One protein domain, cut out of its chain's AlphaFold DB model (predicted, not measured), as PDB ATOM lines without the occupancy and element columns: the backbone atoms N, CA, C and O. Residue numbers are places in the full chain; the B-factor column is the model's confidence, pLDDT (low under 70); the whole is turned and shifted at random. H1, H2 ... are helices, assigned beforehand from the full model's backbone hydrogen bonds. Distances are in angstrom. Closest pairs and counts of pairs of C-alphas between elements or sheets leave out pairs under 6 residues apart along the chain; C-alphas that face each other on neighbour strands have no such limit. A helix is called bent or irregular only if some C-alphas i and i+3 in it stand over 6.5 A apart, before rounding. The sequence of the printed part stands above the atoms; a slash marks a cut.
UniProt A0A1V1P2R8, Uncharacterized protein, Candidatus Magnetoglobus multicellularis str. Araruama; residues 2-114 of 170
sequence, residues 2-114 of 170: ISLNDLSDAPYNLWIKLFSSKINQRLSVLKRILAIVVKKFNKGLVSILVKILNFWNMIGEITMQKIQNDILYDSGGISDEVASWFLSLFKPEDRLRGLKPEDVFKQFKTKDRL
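AT A GLANCE: This is residues 2 to 114 of the 170 residues of an uncharacterized protein of Candidatus Magnetoglobus multicellularis str. Araruama (UniProt A0A1V1P2R8). Read from one end to the other, this is an elongated string of mostly short helices set out along one long axis, with H1 near one end and H7 and a tail at the other. H1 folds onto H2 as a helical hairpin, H2 meets H4 and H4 meets H6, while H3 and H5 come close to H4; H7 touches no helix, and residues 106 to 112, of which 106 belongs to H7, stick out. The printed part has 113 residues with seven named helices, H1 to H7 in order, and no named strand; the class is all helix. By its radius of gyration of the C-alphas, 15.1 A, it is compact, though its spans are 54 by 29 by 26 A.

HOW THE PARTS SIT: Start at H1, residues 11 to 17, and H2, residues 23 to 35: they touch as a hairpin, with the closest C-alphas, those of Leu 14 and Val 29, 6.0 A apart. They run opposite ways at a shallow tilt of 33 degrees, only just short of steep. Next comes H3, residues 43 to 58, which is apart from H2. H3 is close to but not clearly touching H4, residues 64 to 72; the closest C-alphas, of Asn 57 and Met 64, are 6.9 A apart. H2 touches H4 with residues 27 to 31 alone, at a steep tilt of 59 degrees, the same way; the closest C-alphas, of Lys 31 and Ile 71, are 6.0 A apart. H5, residues 80 to 88, is close but not clearly touching H4, opposite ways at a shallow tilt of 18 degrees, with the closest C-alphas, of Leu 72 and Ala 83, 5.7 A apart. H6, residues 92 to 96, touches H4, closest at the C-alphas of Met 64 and Arg 95, 6.3 A apart. H7, residues 101 to 106, is apart from H4 and H5. Every O i to N i+4 pair is within hydrogen-bond range in H2, H3, H4, H5, H6 and H7; in H1 it is 1 of 3, beside 3 of 4 O i to N i+3 pairs.

IN THESE COORDINATES: Find C-alpha 11 at (2.475, -31.460, 43.334), where H1 begins; it runs 10.2 A and is irregular, but only just: C-alphas 12 and 15 are 6.7 A apart. H2 is 18.3 A long. Find C-alpha 43 at (-6.186, -44.313, 33.378); from there H3, the longest helix, runs 22.2 A. H4 measures 10.2 A, H5 12.0 A and H6 6.2 A. H7, 8.7 A, ends at C-alpha 106, (2.351, -24.513, 7.017).

THE WHOLE: The C-alphas farthest apart, of Ile 2 and Lys 111, are 55.2 A apart. The printed part has no cut and no long link. Its mean pLDDT is 84.7; look for values under 70 at residues 37 to 39, 75 to 77, 98 and 107.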
ATOM      1  N   ILE A   2      -8.938 -17.816  51.002       75.50
ATOM      2  CA  ILE A   2      -7.698 -18.106  50.253       75.50
ATOM      3  C   ILE A   2      -8.066 -18.321  48.780       75.50
ATOM      4  O   ILE A   2      -8.971 -19.107  48.496       75.50
ATOM      5  N   SER A   3      -7.411 -17.621  47.849       85.88
ATOM      6  CA  SER A   3      -7.625 -17.849  46.419       85.88
ATOM      7  C   SER A   3      -6.903 -19.119  45.975       85.88
ATOM      8  O   SER A   3      -5.807 -19.416  46.442       85.88
ATOM      9  N   LEU A   4      -7.450 -19.826  44.982       86.44
ATOM     10  CA  LEU A   4      -6.738 -20.931  44.321       86.44
ATOM     11  C   LEU A   4      -5.376 -20.494  43.761       86.44
ATOM     12  O   LEU A   4      -4.438 -21.284  43.684       86.44
ATOM     13  N   ASN A   5      -5.263 -19.217  43.398       85.50
ATOM     14  CA  ASN A   5      -4.031 -18.632  42.883       85.50
ATOM     15  C   ASN A   5      -2.929 -18.522  43.949       85.50
ATOM     16  O   ASN A   5      -1.756 -18.493  43.580       85.50
ATOM     17  N   ASP A   6      -3.303 -18.479  45.233       86.75
ATOM     18  CA  ASP A   6      -2.393 -18.288  46.370       86.75
ATOM     19  C   ASP A   6      -1.835 -19.622  46.892       86.75
ATOM     20  O   ASP A   6      -0.934 -19.647  47.729       86.75
ATOM     21  N   LEU A   7      -2.358 -20.751  46.397       88.19
ATOM     22  CA  LEU A   7      -1.860 -22.076  46.749       88.19
ATOM     23  C   LEU A   7      -0.422 -22.263  46.254       88.19
ATOM     24  O   LEU A   7      -0.080 -21.900  45.122       88.19
ATOM     25  N   SER A   8       0.402 -22.909  47.082       86.94
ATOM     26  CA  SER A   8       1.767 -23.277  46.710       86.94
ATOM     27  C   SER A   8       1.781 -24.207  45.496       86.94
ATOM     28  O   SER A   8       0.836 -24.957  45.244       86.94
ATOM     29  N   ASP A   9       2.891 -24.211  44.766       83.31
ATOM     30  CA  ASP A   9       3.087 -25.061  43.587       83.31
ATOM     31  C   ASP A   9       3.459 -26.517  43.927       83.31
ATOM     32  O   ASP A   9       4.072 -27.223  43.123       83.31
ATOM     33  N   ALA A  10       3.103 -26.981  45.125       85.44
ATOM     34  CA  ALA A  10       3.322 -28.360  45.525       85.44
ATOM     35  C   ALA A  10       2.544 -29.333  44.606       85.44
ATOM     36  O   ALA A  10       1.429 -29.008  44.185       85.44
ATOM     37  N   PRO A  11       3.064 -30.545  44.321       80.56
ATOM     38  CA  PRO A  11       2.475 -31.460  43.334       80.56
ATOM     39  C   PRO A  11       0.989 -31.785  43.547       80.56
ATOM     40  O   PRO A  11       0.237 -31.905  42.583       80.56
ATOM     41  N   TYR A  12       0.548 -31.890  44.803       81.75
ATOM     42  CA  TYR A  12      -0.845 -32.178  45.153       81.75
ATOM     43  C   TYR A  12      -1.800 -31.001  44.874       81.75
ATOM     44  O   TYR A  12      -2.972 -31.229  44.587       81.75
ATOM     45  N   ASN A  13      -1.311 -29.755  44.885       89.75
ATOM     46  CA  ASN A  13      -2.122 -28.565  44.600       89.75
ATOM     47  C   ASN A  13      -2.336 -28.343  43.100       89.75
ATOM     48  O   ASN A  13      -3.289 -27.668  42.713       89.75
ATOM     49  N   LEU A  14      -1.470 -28.899  42.247       89.25
ATOM     50  CA  LEU A  14      -1.489 -28.638  40.804       89.25
ATOM     51  C   LEU A  14      -2.853 -28.959  40.179       89.25
ATOM     52  O   LEU A  14      -3.395 -28.147  39.438       89.25
ATOM     53  N   TRP A  15      -3.462 -30.093  40.527       88.81
ATOM     54  CA  TRP A  15      -4.768 -30.481  39.984       88.81
ATOM     55  C   TRP A  15      -5.889 -29.504  40.346       88.81
ATOM     56  O   TRP A  15      -6.774 -29.255  39.534       88.81
ATOM     57  N   ILE A  16      -5.831 -28.908  41.537       91.31
ATOM     58  CA  ILE A  16      -6.814 -27.921  41.991       91.31
ATOM     59  C   ILE A  16      -6.560 -26.572  41.299       91.31
ATOM     60  O   ILE A  16      -7.497 -25.909  40.855       91.31
ATOM     61  N   LYS A  17      -5.287 -26.190  41.121       93.19
ATOM     62  CA  LYS A  17      -4.883 -24.951  40.430       93.19
ATOM     63  C   LYS A  17      -5.184 -24.950  38.926       93.19
ATOM     64  O   LYS A  17      -5.136 -23.894  38.300       93.19
ATOM     65  N   LEU A  18      -5.588 -26.081  38.339       93.31
ATOM     66  CA  LEU A  18      -6.225 -26.090  37.015       93.31
ATOM     67  C   LEU A  18      -7.478 -25.196  36.987       93.31
ATOM     68  O   LEU A  18      -7.817 -24.653  35.946       93.31
ATOM     69  N   PHE A  19      -8.130 -24.950  38.121       93.06
ATOM     70  CA  PHE A  19      -9.309 -24.084  38.208       93.06
ATOM     71  C   PHE A  19      -9.000 -22.661  38.699       93.06
ATOM     72  O   PHE A  19      -9.919 -21.894  38.980       93.06
ATOM     73  N   SER A  20      -7.720 -22.269  38.763       93.50
ATOM     74  CA  SER A  20      -7.286 -20.901  39.088       93.50
ATOM     75  C   SER A  20      -8.037 -19.847  38.274       93.50
ATOM     76  O   SER A  20      -8.316 -20.060  37.101       93.50
ATOM     77  N   SER A  21      -8.339 -18.670  38.822       89.88
ATOM     78  CA  SER A  21      -9.096 -17.659  38.057       89.88
ATOM     79  C   SER A  21      -8.315 -17.081  36.867       89.88
ATOM     80  O   SER A  21      -8.905 -16.542  35.936       89.88
ATOM     81  N   LYS A  22      -6.982 -17.207  36.871       91.81
ATOM     82  CA  LYS A  22      -6.100 -16.699  35.814       91.81
ATOM     83  C   LYS A  22      -5.771 -17.795  34.796       91.81
ATOM     84  O   LYS A  22      -5.089 -18.760  35.137       91.81
ATOM     85  N   ILE A  23      -6.139 -17.592  33.527       91.88
ATOM     86  CA  ILE A  23      -5.861 -18.535  32.420       91.88
ATOM     87  C   ILE A  23      -4.368 -18.882  32.318       91.88
ATOM     88  O   ILE A  23      -4.014 -20.055  32.229       91.88
ATOM     89  N   ASN A  24      -3.479 -17.889  32.411       91.06
ATOM     90  CA  ASN A  24      -2.030 -18.120  32.329       91.06
ATOM     91  C   ASN A  24      -1.516 -19.023  33.464       91.06
ATOM     92  O   ASN A  24      -0.595 -19.810  33.255       91.06
ATOM     93  N   GLN A  25      -2.128 -18.952  34.654       91.81
ATOM     94  CA  GLN A  25      -1.791 -19.871  35.740       91.81
ATOM     95  C   GLN A  25      -2.260 -21.290  35.423       91.81
ATOM     96  O   GLN A  25      -1.478 -22.218  35.593       91.81
ATOM     97  N   ARG A  26      -3.476 -21.464  34.890       94.19
ATOM     98  CA  ARG A  26      -3.975 -22.786  34.475       94.19
ATOM     99  C   ARG A  26      -3.068 -23.438  33.433       94.19
ATOM    100  O   ARG A  26      -2.733 -24.607  33.576       94.19
ATOM    101  N   LEU A  27      -2.635 -22.681  32.422       93.25
ATOM    102  CA  LEU A  27      -1.735 -23.174  31.373       93.25
ATOM    103  C   LEU A  27      -0.348 -23.530  31.920       93.25
ATOM    104  O   LEU A  27       0.183 -24.590  31.602       93.25
ATOM    105  N   SER A  28       0.210 -22.696  32.801       91.19
ATOM    106  CA  SER A  28       1.476 -22.987  33.487       91.19
ATOM    107  C   SER A  28       1.385 -24.254  34.346       91.19
ATOM    108  O   SER A  28       2.266 -25.115  34.307       91.19
ATOM    109  N   VAL A  29       0.281 -24.421  35.076       92.00
ATOM    110  CA  VAL A  29       0.006 -25.609  35.890       92.00
ATOM    111  C   VAL A  29      -0.173 -26.847  35.013       92.00
ATOM    112  O   VAL A  29       0.427 -27.876  35.305       92.00
ATOM    113  N   LEU A  30      -0.922 -26.748  33.911       92.38
ATOM    114  CA  LEU A  30      -1.071 -27.828  32.936       92.38
ATOM    115  C   LEU A  30       0.292 -28.248  32.370       92.38
ATOM    116  O   LEU A  30       0.611 -29.435  32.377       92.38
ATOM    117  N   LYS A  31       1.133 -27.289  31.968       90.69
ATOM    118  CA  LYS A  31       2.503 -27.544  31.500       90.69
ATOM    119  C   LYS A  31       3.319 -28.320  32.538       90.69
ATOM    120  O   LYS A  31       3.974 -29.300  32.193       90.69
ATOM    121  N   ARG A  32       3.222 -27.955  33.822       89.00
ATOM    122  CA  ARG A  32       3.887 -28.679  34.923       89.00
ATOM    123  C   ARG A  32       3.328 -30.084  35.133       89.00
ATOM    124  O   ARG A  32       4.106 -31.017  35.289       89.00
ATOM    125  N   ILE A  33       2.005 -30.253  35.107       89.56
ATOM    126  CA  ILE A  33       1.347 -31.566  35.215       89.56
ATOM    127  C   ILE A  33       1.840 -32.499  34.104       89.56
ATOM    128  O   ILE A  33       2.185 -33.645  34.381       89.56
ATOM    129  N   LEU A  34       1.935 -32.000  32.869       88.69
ATOM    130  CA  LEU A  34       2.454 -32.762  31.732       88.69
ATOM    131  C   LEU A  34       3.956 -33.067  31.870       88.69
ATOM    132  O   LEU A  34       4.400 -34.149  31.489       88.69
ATOM    133  N   ALA A  35       4.734 -32.157  32.460       84.75
ATOM    134  CA  ALA A  35       6.167 -32.346  32.687       84.75
ATOM    135  C   ALA A  35       6.501 -33.365  33.798       84.75
ATOM    136  O   ALA A  35       7.548 -34.004  33.733       84.75
ATOM    137  N   ILE A  36       5.627 -33.571  34.797       79.00
ATOM    138  CA  ILE A  36       5.867 -34.426  35.989       79.00
ATOM    139  C   ILE A  36       5.787 -35.947  35.680       79.00
ATOM    140  O   ILE A  36       5.553 -36.789  36.538       79.00
ATOM    141  N   VAL A  37       6.128 -36.354  34.457       59.41
ATOM    142  CA  VAL A  37       6.195 -37.756  34.012       59.41
ATOM    143  C   VAL A  37       4.810 -38.400  33.918       59.41
ATOM    144  O   VAL A  37       4.387 -39.216  34.737       59.41
ATOM    145  N   VAL A  38       4.160 -38.101  32.797       61.28
ATOM    146  CA  VAL A  38       3.000 -38.795  32.215       61.28
ATOM    147  C   VAL A  38       2.967 -40.311  32.446       61.28
ATOM    148  O   VAL A  38       1.899 -40.873  32.675       61.28
ATOM    149  N   LYS A  39       4.127 -40.987  32.417       63.44
ATOM    150  CA  LYS A  39       4.249 -42.450  32.586       63.44
ATOM    151  C   LYS A  39       3.741 -42.959  33.946       63.44
ATOM    152  O   LYS A  39       3.576 -44.162  34.111       63.44
ATOM    153  N   LYS A  40       3.469 -42.069  34.909       72.19
ATOM    154  CA  LYS A  40       2.878 -42.401  36.217       72.19
ATOM    155  C   LYS A  40       1.367 -42.168  36.300       72.19
ATOM    156  O   LYS A  40       0.768 -42.497  37.322       72.19
ATOM    157  N   PHE A  41       0.731 -41.594  35.276       80.56
ATOM    158  CA  PHE A  41      -0.710 -41.364  35.324       80.56
ATOM    159  C   PHE A  41      -1.456 -42.674  35.115       80.56
ATOM    160  O   PHE A  41      -1.318 -43.347  34.095       80.56
ATOM    161  N   ASN A  42      -2.300 -43.022  36.083       87.00
ATOM    162  CA  ASN A  42      -3.267 -44.087  35.886       87.00
ATOM    163  C   ASN A  42      -4.367 -43.630  34.908       87.00
ATOM    164  O   ASN A  42      -4.590 -42.434  34.697       87.00
ATOM    165  N   LYS A  43      -5.097 -44.592  34.332       88.50
ATOM    166  CA  LYS A  43      -6.186 -44.313  33.378       88.50
ATOM    167  C   LYS A  43      -7.248 -43.354  33.940       88.50
ATOM    168  O   LYS A  43      -7.822 -42.577  33.182       88.50
ATOM    169  N   GLY A  44      -7.493 -43.389  35.252       90.44
ATOM    170  CA  GLY A  44      -8.442 -42.502  35.927       90.44
ATOM    171  C   GLY A  44      -8.017 -41.035  35.874       90.44
ATOM    172  O   GLY A  44      -8.802 -40.189  35.454       90.44
ATOM    173  N   LEU A  45      -6.762 -40.736  36.214       88.19
ATOM    174  CA  LEU A  45      -6.208 -39.380  36.159       88.19
ATOM    175  C   LEU A  45      -6.156 -38.839  34.730       88.19
ATOM    176  O   LEU A  45      -6.495 -37.679  34.507       88.19
ATOM    177  N   VAL A  46      -5.807 -39.683  33.754       89.75
ATOM    178  CA  VAL A  46      -5.865 -39.302  32.333       89.75
ATOM    179  C   VAL A  46      -7.299 -38.956  31.923       89.75
ATOM    180  O   VAL A  46      -7.524 -37.929  31.289       89.75
ATOM    181  N   SER A  47      -8.285 -39.764  32.329       91.56
ATOM    182  CA  SER A  47      -9.705 -39.505  32.049       91.56
ATOM    183  C   SER A  47     -10.188 -38.190  32.667       91.56
ATOM    184  O   SER A  47     -10.870 -37.408  32.005       91.56
ATOM    185  N   ILE A  48      -9.795 -37.906  33.914       91.75
ATOM    186  CA  ILE A  48     -10.106 -36.640  34.589       91.75
ATOM    187  C   ILE A  48      -9.482 -35.466  33.830       91.75
ATOM    188  O   ILE A  48     -10.182 -34.500  33.536       91.75
ATOM    189  N   LEU A  49      -8.202 -35.565  33.460       92.12
ATOM    190  CA  LEU A  49      -7.515 -34.521  32.703       92.12
ATOM    191  C   LEU A  49      -8.234 -34.229  31.381       92.12
ATOM    192  O   LEU A  49      -8.566 -33.080  31.110       92.12
ATOM    193  N   VAL A  50      -8.552 -35.259  30.593       92.00
ATOM    194  CA  VAL A  50      -9.270 -35.100  29.316       92.00
ATOM    195  C   VAL A  50     -10.635 -34.435  29.523       92.00
ATOM    196  O   VAL A  50     -10.998 -33.540  28.763       92.00
ATOM    197  N   LYS A  51     -11.379 -34.802  30.575       93.94
ATOM    198  CA  LYS A  51     -12.664 -34.161  30.900       93.94
ATOM    199  C   LYS A  51     -12.511 -32.677  31.238       93.94
ATOM    200  O   LYS A  51     -13.320 -31.883  30.770       93.94
ATOM    201  N   ILE A  52     -11.483 -32.298  32.000       93.94
ATOM    202  CA  ILE A  52     -11.194 -30.891  32.328       93.94
ATOM    203  C   ILE A  52     -10.885 -30.095  31.056       93.94
ATOM    204  O   ILE A  52     -11.435 -29.016  30.851       93.94
ATOM    205  N   LEU A  53     -10.047 -30.642  30.175       93.38
ATOM    206  CA  LEU A  53      -9.659 -29.978  28.928       93.38
ATOM    207  C   LEU A  53     -10.849 -29.823  27.974       93.38
ATOM    208  O   LEU A  53     -11.060 -28.749  27.413       93.38
ATOM    209  N   ASN A  54     -11.676 -30.864  27.852       91.12
ATOM    210  CA  ASN A  54     -12.918 -30.800  27.085       91.12
ATOM    211  C   ASN A  54     -13.885 -29.763  27.665       91.12
ATOM    212  O   ASN A  54     -14.509 -29.029  26.903       91.12
ATOM    213  N   PHE A  55     -13.983 -29.670  28.994       92.88
ATOM    214  CA  PHE A  55     -14.801 -28.665  29.664       92.88
ATOM    215  C   PHE A  55     -14.333 -27.245  29.335       92.88
ATOM    216  O   PHE A  55     -15.153 -26.442  28.897       92.88
ATOM    217  N   TRP A  56     -13.033 -26.945  29.448       93.44
ATOM    218  CA  TRP A  56     -12.499 -25.626  29.082       93.44
ATOM    219  C   TRP A  56     -12.751 -25.259  27.622       93.44
ATOM    220  O   TRP A  56     -13.087 -24.112  27.325       93.44
ATOM    221  N   ASN A  57     -12.604 -26.228  26.717       88.75
ATOM    222  CA  ASN A  57     -12.855 -26.015  25.299       88.75
ATOM    223  C   ASN A  57     -14.351 -25.794  25.018       88.75
ATOM    224  O   ASN A  57     -14.699 -24.962  24.186       88.75
ATOM    225  N   MET A  58     -15.235 -26.497  25.733       89.25
ATOM    226  CA  MET A  58     -16.691 -26.357  25.617       89.25
ATOM    227  C   MET A  58     -17.176 -24.966  26.039       89.25
ATOM    228  O   MET A  58     -18.018 -24.391  25.357       89.25
ATOM    229  N   ILE A  59     -16.642 -24.418  27.134       89.81
ATOM    230  CA  ILE A  59     -16.992 -23.067  27.612       89.81
ATOM    231  C   ILE A  59     -16.219 -21.951  26.889       89.81
ATOM    232  O   ILE A  59     -16.467 -20.775  27.134       89.81
ATOM    233  N   GLY A  60     -15.273 -22.305  26.013       86.25
ATOM    234  CA  GLY A  60     -14.483 -21.361  25.221       86.25
ATOM    235  C   GLY A  60     -13.375 -20.624  25.983       86.25
ATOM    236  O   GLY A  60     -12.752 -19.735  25.412       86.25
ATOM    237  N   GLU A  61     -13.090 -20.979  27.240       87.19
ATOM    238  CA  GLU A  61     -12.054 -20.311  28.046       87.19
ATOM    239  C   GLU A  61     -10.634 -20.660  27.577       87.19
ATOM    240  O   GLU A  61      -9.768 -19.788  27.480       87.19
ATOM    241  N   ILE A  62     -10.373 -21.944  27.306       91.75
ATOM    242  CA  ILE A  62      -9.074 -22.434  26.828       91.75
ATOM    243  C   ILE A  62      -9.320 -23.441  25.709       91.75
ATOM    244  O   ILE A  62      -9.863 -24.521  25.933       91.75
ATOM    245  N   THR A  63      -8.891 -23.086  24.500       91.00
ATOM    246  CA  THR A  63      -9.033 -23.927  23.307       91.00
ATOM    247  C   THR A  63      -7.826 -24.845  23.114       91.00
ATOM    248  O   THR A  63      -6.718 -24.550  23.575       91.00
ATOM    249  N   MET A  64      -8.007 -25.933  22.358       89.69
ATOM    250  CA  MET A  64      -6.897 -26.828  21.993       89.69
ATOM    251  C   MET A  64      -5.768 -26.114  21.245       89.69
ATOM    252  O   MET A  64      -4.602 -26.435  21.456       89.69
ATOM    253  N   GLN A  65      -6.088 -25.103  20.439       86.62
ATOM    254  CA  GLN A  65      -5.087 -24.283  19.751       86.62
ATOM    255  C   GLN A  65      -4.226 -23.487  20.723       86.62
ATOM    256  O   GLN A  65      -3.013 -23.418  20.567       86.62
ATOM    257  N   LYS A  66      -4.854 -22.898  21.748       89.44
ATOM    258  CA  LYS A  66      -4.131 -22.157  22.778       89.44
ATOM    259  C   LYS A  66      -3.179 -23.077  23.535       89.44
ATOM    260  O   LYS A  66      -2.040 -22.707  23.772       89.44
ATOM    261  N   ILE A  67      -3.615 -24.297  23.852       90.81
ATOM    262  CA  ILE A  67      -2.755 -25.317  24.471       90.81
ATOM    263  C   ILE A  67      -1.601 -25.703  23.537       90.81
ATOM    264  O   ILE A  67      -0.456 -25.771  23.975       90.81
ATOM    265  N   GLN A  68      -1.882 -25.941  22.254       87.94
ATOM    266  CA  GLN A  68      -0.859 -26.259  21.259       87.94
ATOM    267  C   GLN A  68       0.208 -25.162  21.174       87.94
ATOM    268  O   GLN A  68       1.387 -25.470  21.294       87.94
ATOM    269  N   ASN A  69      -0.194 -23.899  21.053       86.81
ATOM    270  CA  ASN A  69       0.736 -22.778  20.913       86.81
ATOM    271  C   ASN A  69       1.498 -22.471  22.210       86.81
ATOM    272  O   ASN A  69       2.711 -22.296  22.169       86.81
ATOM    273  N   ASP A  70       0.809 -22.438  23.352       88.81
ATOM    274  CA  ASP A  70       1.382 -21.943  24.612       88.81
ATOM    275  C   ASP A  70       2.105 -23.043  25.416       88.81
ATOM    276  O   ASP A  70       2.844 -22.742  26.355       88.81
ATOM    277  N   ILE A  71       1.863 -24.325  25.110       89.88
ATOM    278  CA  ILE A  71       2.413 -25.459  25.875       89.88
ATOM    279  C   ILE A  71       3.179 -26.442  24.991       89.88
ATOM    280  O   ILE A  71       4.281 -26.841  25.368       89.88
ATOM    281  N   LEU A  72       2.595 -26.876  23.868       86.81
ATOM    282  CA  LEU A  72       3.170 -27.969  23.072       86.81
ATOM    283  C   LEU A  72       4.269 -27.485  22.120       86.81
ATOM    284  O   LEU A  72       5.295 -28.142  22.006       86.81
ATOM    285  N   TYR A  73       4.047 -26.355  21.447       80.19
ATOM    286  CA  TYR A  73       4.934 -25.795  20.420       80.19
ATOM    287  C   TYR A  73       5.720 -24.561  20.894       80.19
ATOM    288  O   TYR A  73       6.498 -23.996  20.127       80.19
ATOM    289  N   ASP A  74       5.530 -24.143  22.148       80.69
ATOM    290  CA  ASP A  74       6.318 -23.091  22.794       80.69
ATOM    291  C   ASP A  74       7.802 -23.503  22.888       80.69
ATOM    292  O   ASP A  74       8.116 -24.644  23.225       80.69
ATOM    293  N   SER A  75       8.738 -22.577  22.640       58.06
ATOM    294  CA  SER A  75      10.190 -22.847  22.579       58.06
ATOM    295  C   SER A  75      10.829 -23.243  23.921       58.06
ATOM    296  O   SER A  75      12.014 -23.559  23.977       58.06
ATOM    297  N   GLY A  76      10.053 -23.245  25.005       64.12
ATOM    298  CA  GLY A  76      10.403 -23.839  26.297       64.12
ATOM    299  C   GLY A  76       9.348 -24.835  26.781       64.12
ATOM    300  O   GLY A  76       9.115 -24.929  27.987       64.12
ATOM    301  N   GLY A  77       8.626 -25.461  25.850       68.38
ATOM    302  CA  GLY A  77       7.501 -26.368  26.056       68.38
ATOM    303  C   GLY A  77       7.862 -27.696  26.725       68.38
ATOM    304  O   GLY A  77       8.889 -27.853  27.383       68.38
ATOM    305  N   ILE A  78       6.961 -28.663  26.595       82.56
ATOM    306  CA  ILE A  78       7.206 -30.055  26.994       82.56
ATOM    307  C   ILE A  78       7.947 -30.819  25.886       82.56
ATOM    308  O   ILE A  78       7.981 -30.373  24.745       82.56
ATOM    309  N   SER A  79       8.543 -31.975  26.202       86.38
ATOM    310  CA  SER A  79       9.241 -32.779  25.188       86.38
ATOM    311  C   SER A  79       8.290 -33.315  24.111       86.38
ATOM    312  O   SER A  79       7.113 -33.575  24.383       86.38
ATOM    313  N   ASP A  80       8.820 -33.569  22.911       84.88
ATOM    314  CA  ASP A  80       8.054 -34.100  21.772       84.88
ATOM    315  C   ASP A  80       7.334 -35.421  22.095       84.88
ATOM    316  O   ASP A  80       6.223 -35.660  21.617       84.88
ATOM    317  N   GLU A  81       7.927 -36.271  22.943       86.62
ATOM    318  CA  GLU A  81       7.308 -37.517  23.423       86.62
ATOM    319  C   GLU A  81       6.030 -37.224  24.225       86.62
ATOM    320  O   GLU A  81       4.981 -37.829  23.987       86.62
ATOM    321  N   VAL A  82       6.096 -36.264  25.151       87.75
ATOM    322  CA  VAL A  82       4.959 -35.873  25.995       87.75
ATOM    323  C   VAL A  82       3.899 -35.165  25.155       87.75
ATOM    324  O   VAL A  82       2.712 -35.433  25.333       87.75
ATOM    325  N   ALA A  83       4.304 -34.313  24.210       88.25
ATOM    326  CA  ALA A  83       3.385 -33.642  23.297       88.25
ATOM    327  C   ALA A  83       2.646 -34.654  22.406       88.25
ATOM    328  O   ALA A  83       1.422 -34.597  22.281       88.25
ATOM    329  N   SER A  84       3.368 -35.634  21.857       87.75
ATOM    330  CA  SER A  84       2.795 -36.712  21.043       87.75
ATOM    331  C   SER A  84       1.816 -37.568  21.844       87.75
ATOM    332  O   SER A  84       0.704 -37.835  21.382       87.75
ATOM    333  N   TRP A  85       2.188 -37.951  23.070       89.94
ATOM    334  CA  TRP A  85       1.280 -38.646  23.978       89.94
ATOM    335  C   TRP A  85       0.030 -37.815  24.275       89.94
ATOM    336  O   TRP A  85      -1.083 -38.323  24.159       89.94
ATOM    337  N   PHE A  86       0.188 -36.537  24.616       90.12
ATOM    338  CA  PHE A  86      -0.929 -35.659  24.950       90.12
ATOM    339  C   PHE A  86      -1.914 -35.551  23.782       90.12
ATOM    340  O   PHE A  86      -3.119 -35.724  23.959       90.12
ATOM    341  N   LEU A  87      -1.402 -35.340  22.568       89.56
ATOM    342  CA  LEU A  87      -2.214 -35.284  21.354       89.56
ATOM    343  C   LEU A  87      -2.903 -36.621  21.051       89.56
ATOM    344  O   LEU A  87      -4.012 -36.619  20.516       89.56
ATOM    345  N   SER A  88      -2.295 -37.754  21.415       89.75
ATOM    346  CA  SER A  88      -2.904 -39.081  21.240       89.75
ATOM    347  C   SER A  88      -4.178 -39.292  22.068       89.75
ATOM    348  O   SER A  88      -4.982 -40.158  21.725       89.75
ATOM    349  N   LEU A  89      -4.407 -38.480  23.108       90.12
ATOM    350  CA  LEU A  89      -5.613 -38.545  23.941       90.12
ATOM    351  C   LEU A  89      -6.872 -38.019  23.233       90.12
ATOM    352  O   LEU A  89      -7.983 -38.267  23.698       90.12
ATOM    353  N   PHE A  90      -6.705 -37.290  22.129       90.44
ATOM    354  CA  PHE A  90      -7.781 -36.614  21.407       90.44
ATOM    355  C   PHE A  90      -7.899 -37.137  19.981       90.44
ATOM    356  O   PHE A  90      -6.909 -37.566  19.382       90.44
ATOM    357  N   LYS A  91      -9.087 -37.058  19.381       89.50
ATOM    358  CA  LYS A  91      -9.244 -37.379  17.958       89.50
ATOM    359  C   LYS A  91      -8.607 -36.287  17.085       89.50
ATOM    360  O   LYS A  91      -8.535 -35.141  17.530       89.50
ATOM    361  N   PRO A  92      -8.119 -36.595  15.869       84.94
ATOM    362  CA  PRO A  92      -7.531 -35.590  14.978       84.94
ATOM    363  C   PRO A  92      -8.431 -34.368  14.757       84.94
ATOM    364  O   PRO A  92      -7.941 -33.243  14.759       84.94
ATOM    365  N   GLU A  93      -9.743 -34.570  14.650       84.12
ATOM    366  CA  GLU A  93     -10.721 -33.501  14.433       84.12
ATOM    367  C   GLU A  93     -10.742 -32.507  15.602       84.12
ATOM    368  O   GLU A  93     -10.786 -31.296  15.387       84.12
ATOM    369  N   ASP A  94     -10.627 -33.002  16.837       83.94
ATOM    370  CA  ASP A  94     -10.588 -32.171  18.044       83.94
ATOM    371  C   ASP A  94      -9.267 -31.397  18.158       83.94
ATOM    372  O   ASP A  94      -9.250 -30.249  18.604       83.94
ATOM    373  N   ARG A  95      -8.155 -32.001  17.710       85.06
ATOM    374  CA  ARG A  95      -6.827 -31.359  17.688       85.06
ATOM    375  C   ARG A  95      -6.759 -30.215  16.682       85.06
ATOM    376  O   ARG A  95      -6.031 -29.256  16.910       85.06
ATOM    377  N   LEU A  96      -7.472 -30.344  15.566       81.81
ATOM    378  CA  LEU A  96      -7.469 -29.374  14.471       81.81
ATOM    379  C   LEU A  96      -8.585 -28.333  14.603       81.81
ATOM    380  O   LEU A  96      -8.637 -27.378  13.827       81.81
ATOM    381  N   ARG A  97      -9.490 -28.497  15.573       77.12
ATOM    382  CA  ARG A  97     -10.688 -27.669  15.690       77.12
ATOM    383  C   ARG A  97     -10.339 -26.189  15.846       77.12
ATOM    384  O   ARG A  97      -9.708 -25.755  16.809       77.12
ATOM    385  N   GLY A  98     -10.815 -25.414  14.875       69.69
ATOM    386  CA  GLY A  98     -10.651 -23.969  14.778       69.69
ATOM    387  C   GLY A  98      -9.270 -23.506  14.299       69.69
ATOM    388  O   GLY A  98      -9.074 -22.294  14.215       69.69
ATOM    389  N   LEU A  99      -8.316 -24.412  14.035       74.75
ATOM    390  CA  LEU A  99      -7.119 -24.025  13.293       74.75
ATOM    391  C   LEU A  99      -7.558 -23.636  11.889       74.75
ATOM    392  O   LEU A  99      -8.395 -24.304  11.273       74.75
ATOM    393  N   LYS A 100      -6.973 -22.562  11.368       77.50
ATOM    394  CA  LYS A 100      -7.138 -22.248   9.957       77.50
ATOM    395  C   LYS A 100      -6.410 -23.317   9.136       77.50
ATOM    396  O   LYS A 100      -5.299 -23.701   9.517       77.50
ATOM    397  N   PRO A 101      -6.987 -23.798   8.020       73.12
ATOM    398  CA  PRO A 101      -6.326 -24.774   7.159       73.12
ATOM    399  C   PRO A 101      -4.896 -24.360   6.799       73.12
ATOM    400  O   PRO A 101      -3.989 -25.189   6.809       73.12
ATOM    401  N   GLU A 102      -4.660 -23.067   6.566       76.19
ATOM    402  CA  GLU A 102      -3.345 -22.521   6.238       76.19
ATOM    403  C   GLU A 102      -2.304 -22.791   7.329       76.19
ATOM    404  O   GLU A 102      -1.152 -23.088   7.013       76.19
ATOM    405  N   ASP A 103      -2.690 -22.716   8.602       73.25
ATOM    406  CA  ASP A 103      -1.782 -22.914   9.733       73.25
ATOM    407  C   ASP A 103      -1.431 -24.392   9.926       73.25
ATOM    408  O   ASP A 103      -0.284 -24.718  10.232       73.25
ATOM    409  N   VAL A 104      -2.371 -25.291   9.623       73.19
ATOM    410  CA  VAL A 104      -2.116 -26.737   9.550       73.19
ATOM    411  C   VAL A 104      -1.170 -27.043   8.388       73.19
ATOM    412  O   VAL A 104      -0.153 -27.713   8.563       73.19
ATOM    413  N   PHE A 105      -1.446 -26.504   7.197       71.38
ATOM    414  CA  PHE A 105      -0.642 -26.763   6.003       71.38
ATOM    415  C   PHE A 105       0.778 -26.198   6.091       71.38
ATOM    416  O   PHE A 105       1.692 -26.807   5.533       71.38
ATOM    417  N   LYS A 106       1.004 -25.078   6.793       71.56
ATOM    418  CA  LYS A 106       2.351 -24.513   7.017       71.56
ATOM    419  C   LYS A 106       3.322 -25.517   7.641       71.56
ATOM    420  O   LYS A 106       4.502 -25.467   7.313       71.56
ATOM    421  N   GLN A 107       2.832 -26.442   8.466       69.19
ATOM    422  CA  GLN A 107       3.662 -27.459   9.119       69.19
ATOM    423  C   GLN A 107       4.106 -28.581   8.164       69.19
ATOM    424  O   GLN A 107       5.094 -29.267   8.420       69.19
ATOM    425  N   PHE A 108       3.420 -28.756   7.030       71.19
ATOM    426  CA  PHE A 108       3.769 -29.752   6.020       71.19
ATOM    427  C   PHE A 108       4.652 -29.150   4.923       71.19
ATOM    428  O   PHE A 108       4.353 -28.081   4.370       71.19
ATOM    429  N   LYS A 109       5.698 -29.890   4.523       74.31
ATOM    430  CA  LYS A 109       6.461 -29.593   3.301       74.31
ATOM    431  C   LYS A 109       5.507 -29.568   2.109       74.31
ATOM    432  O   LYS A 109       4.636 -30.425   1.996       74.31
ATOM    433  N   THR A 110       5.704 -28.638   1.173       72.56
ATOM    434  CA  THR A 110       4.808 -28.441   0.015       72.56
ATOM    435  C   THR A 110       4.531 -29.731  -0.762       72.56
ATOM    436  O   THR A 110       3.403 -29.955  -1.187       72.56
ATOM    437  N   LYS A 111       5.534 -30.614  -0.895       74.50
ATOM    438  CA  LYS A 111       5.404 -31.910  -1.585       74.50
ATOM    439  C   LYS A 111       4.515 -32.920  -0.850       74.50
ATOM    440  O   LYS A 111       3.936 -33.784  -1.497       74.50
ATOM    441  N   ASP A 112       4.394 -32.807   0.470       78.00
ATOM    442  CA  ASP A 112       3.633 -33.739   1.303       78.00
ATOM    443  C   ASP A 112       2.185 -33.279   1.543       78.00
ATOM    444  O   ASP A 112       1.349 -34.090   1.923       78.00
ATOM    445  N   ARG A 113       1.845 -32.011   1.255       78.06
ATOM    446  CA  ARG A 113       0.493 -31.449   1.484       78.06
ATOM    447  C   ARG A 113      -0.620 -32.141   0.697       78.06
ATOM    448  O   ARG A 113      -1.757 -32.156   1.145       78.06
ATOM    449  N   LEU A 114      -0.292 -32.686  -0.475       80.06
ATOM    450  CA  LEU A 114      -1.238 -33.395  -1.348       80.06
ATOM    451  C   LEU A 114      -1.111 -34.922  -1.235       80.06
ATOM    452  O   LEU A 114      -1.734 -35.667  -1.998       80.06
TER     453      LEU A 114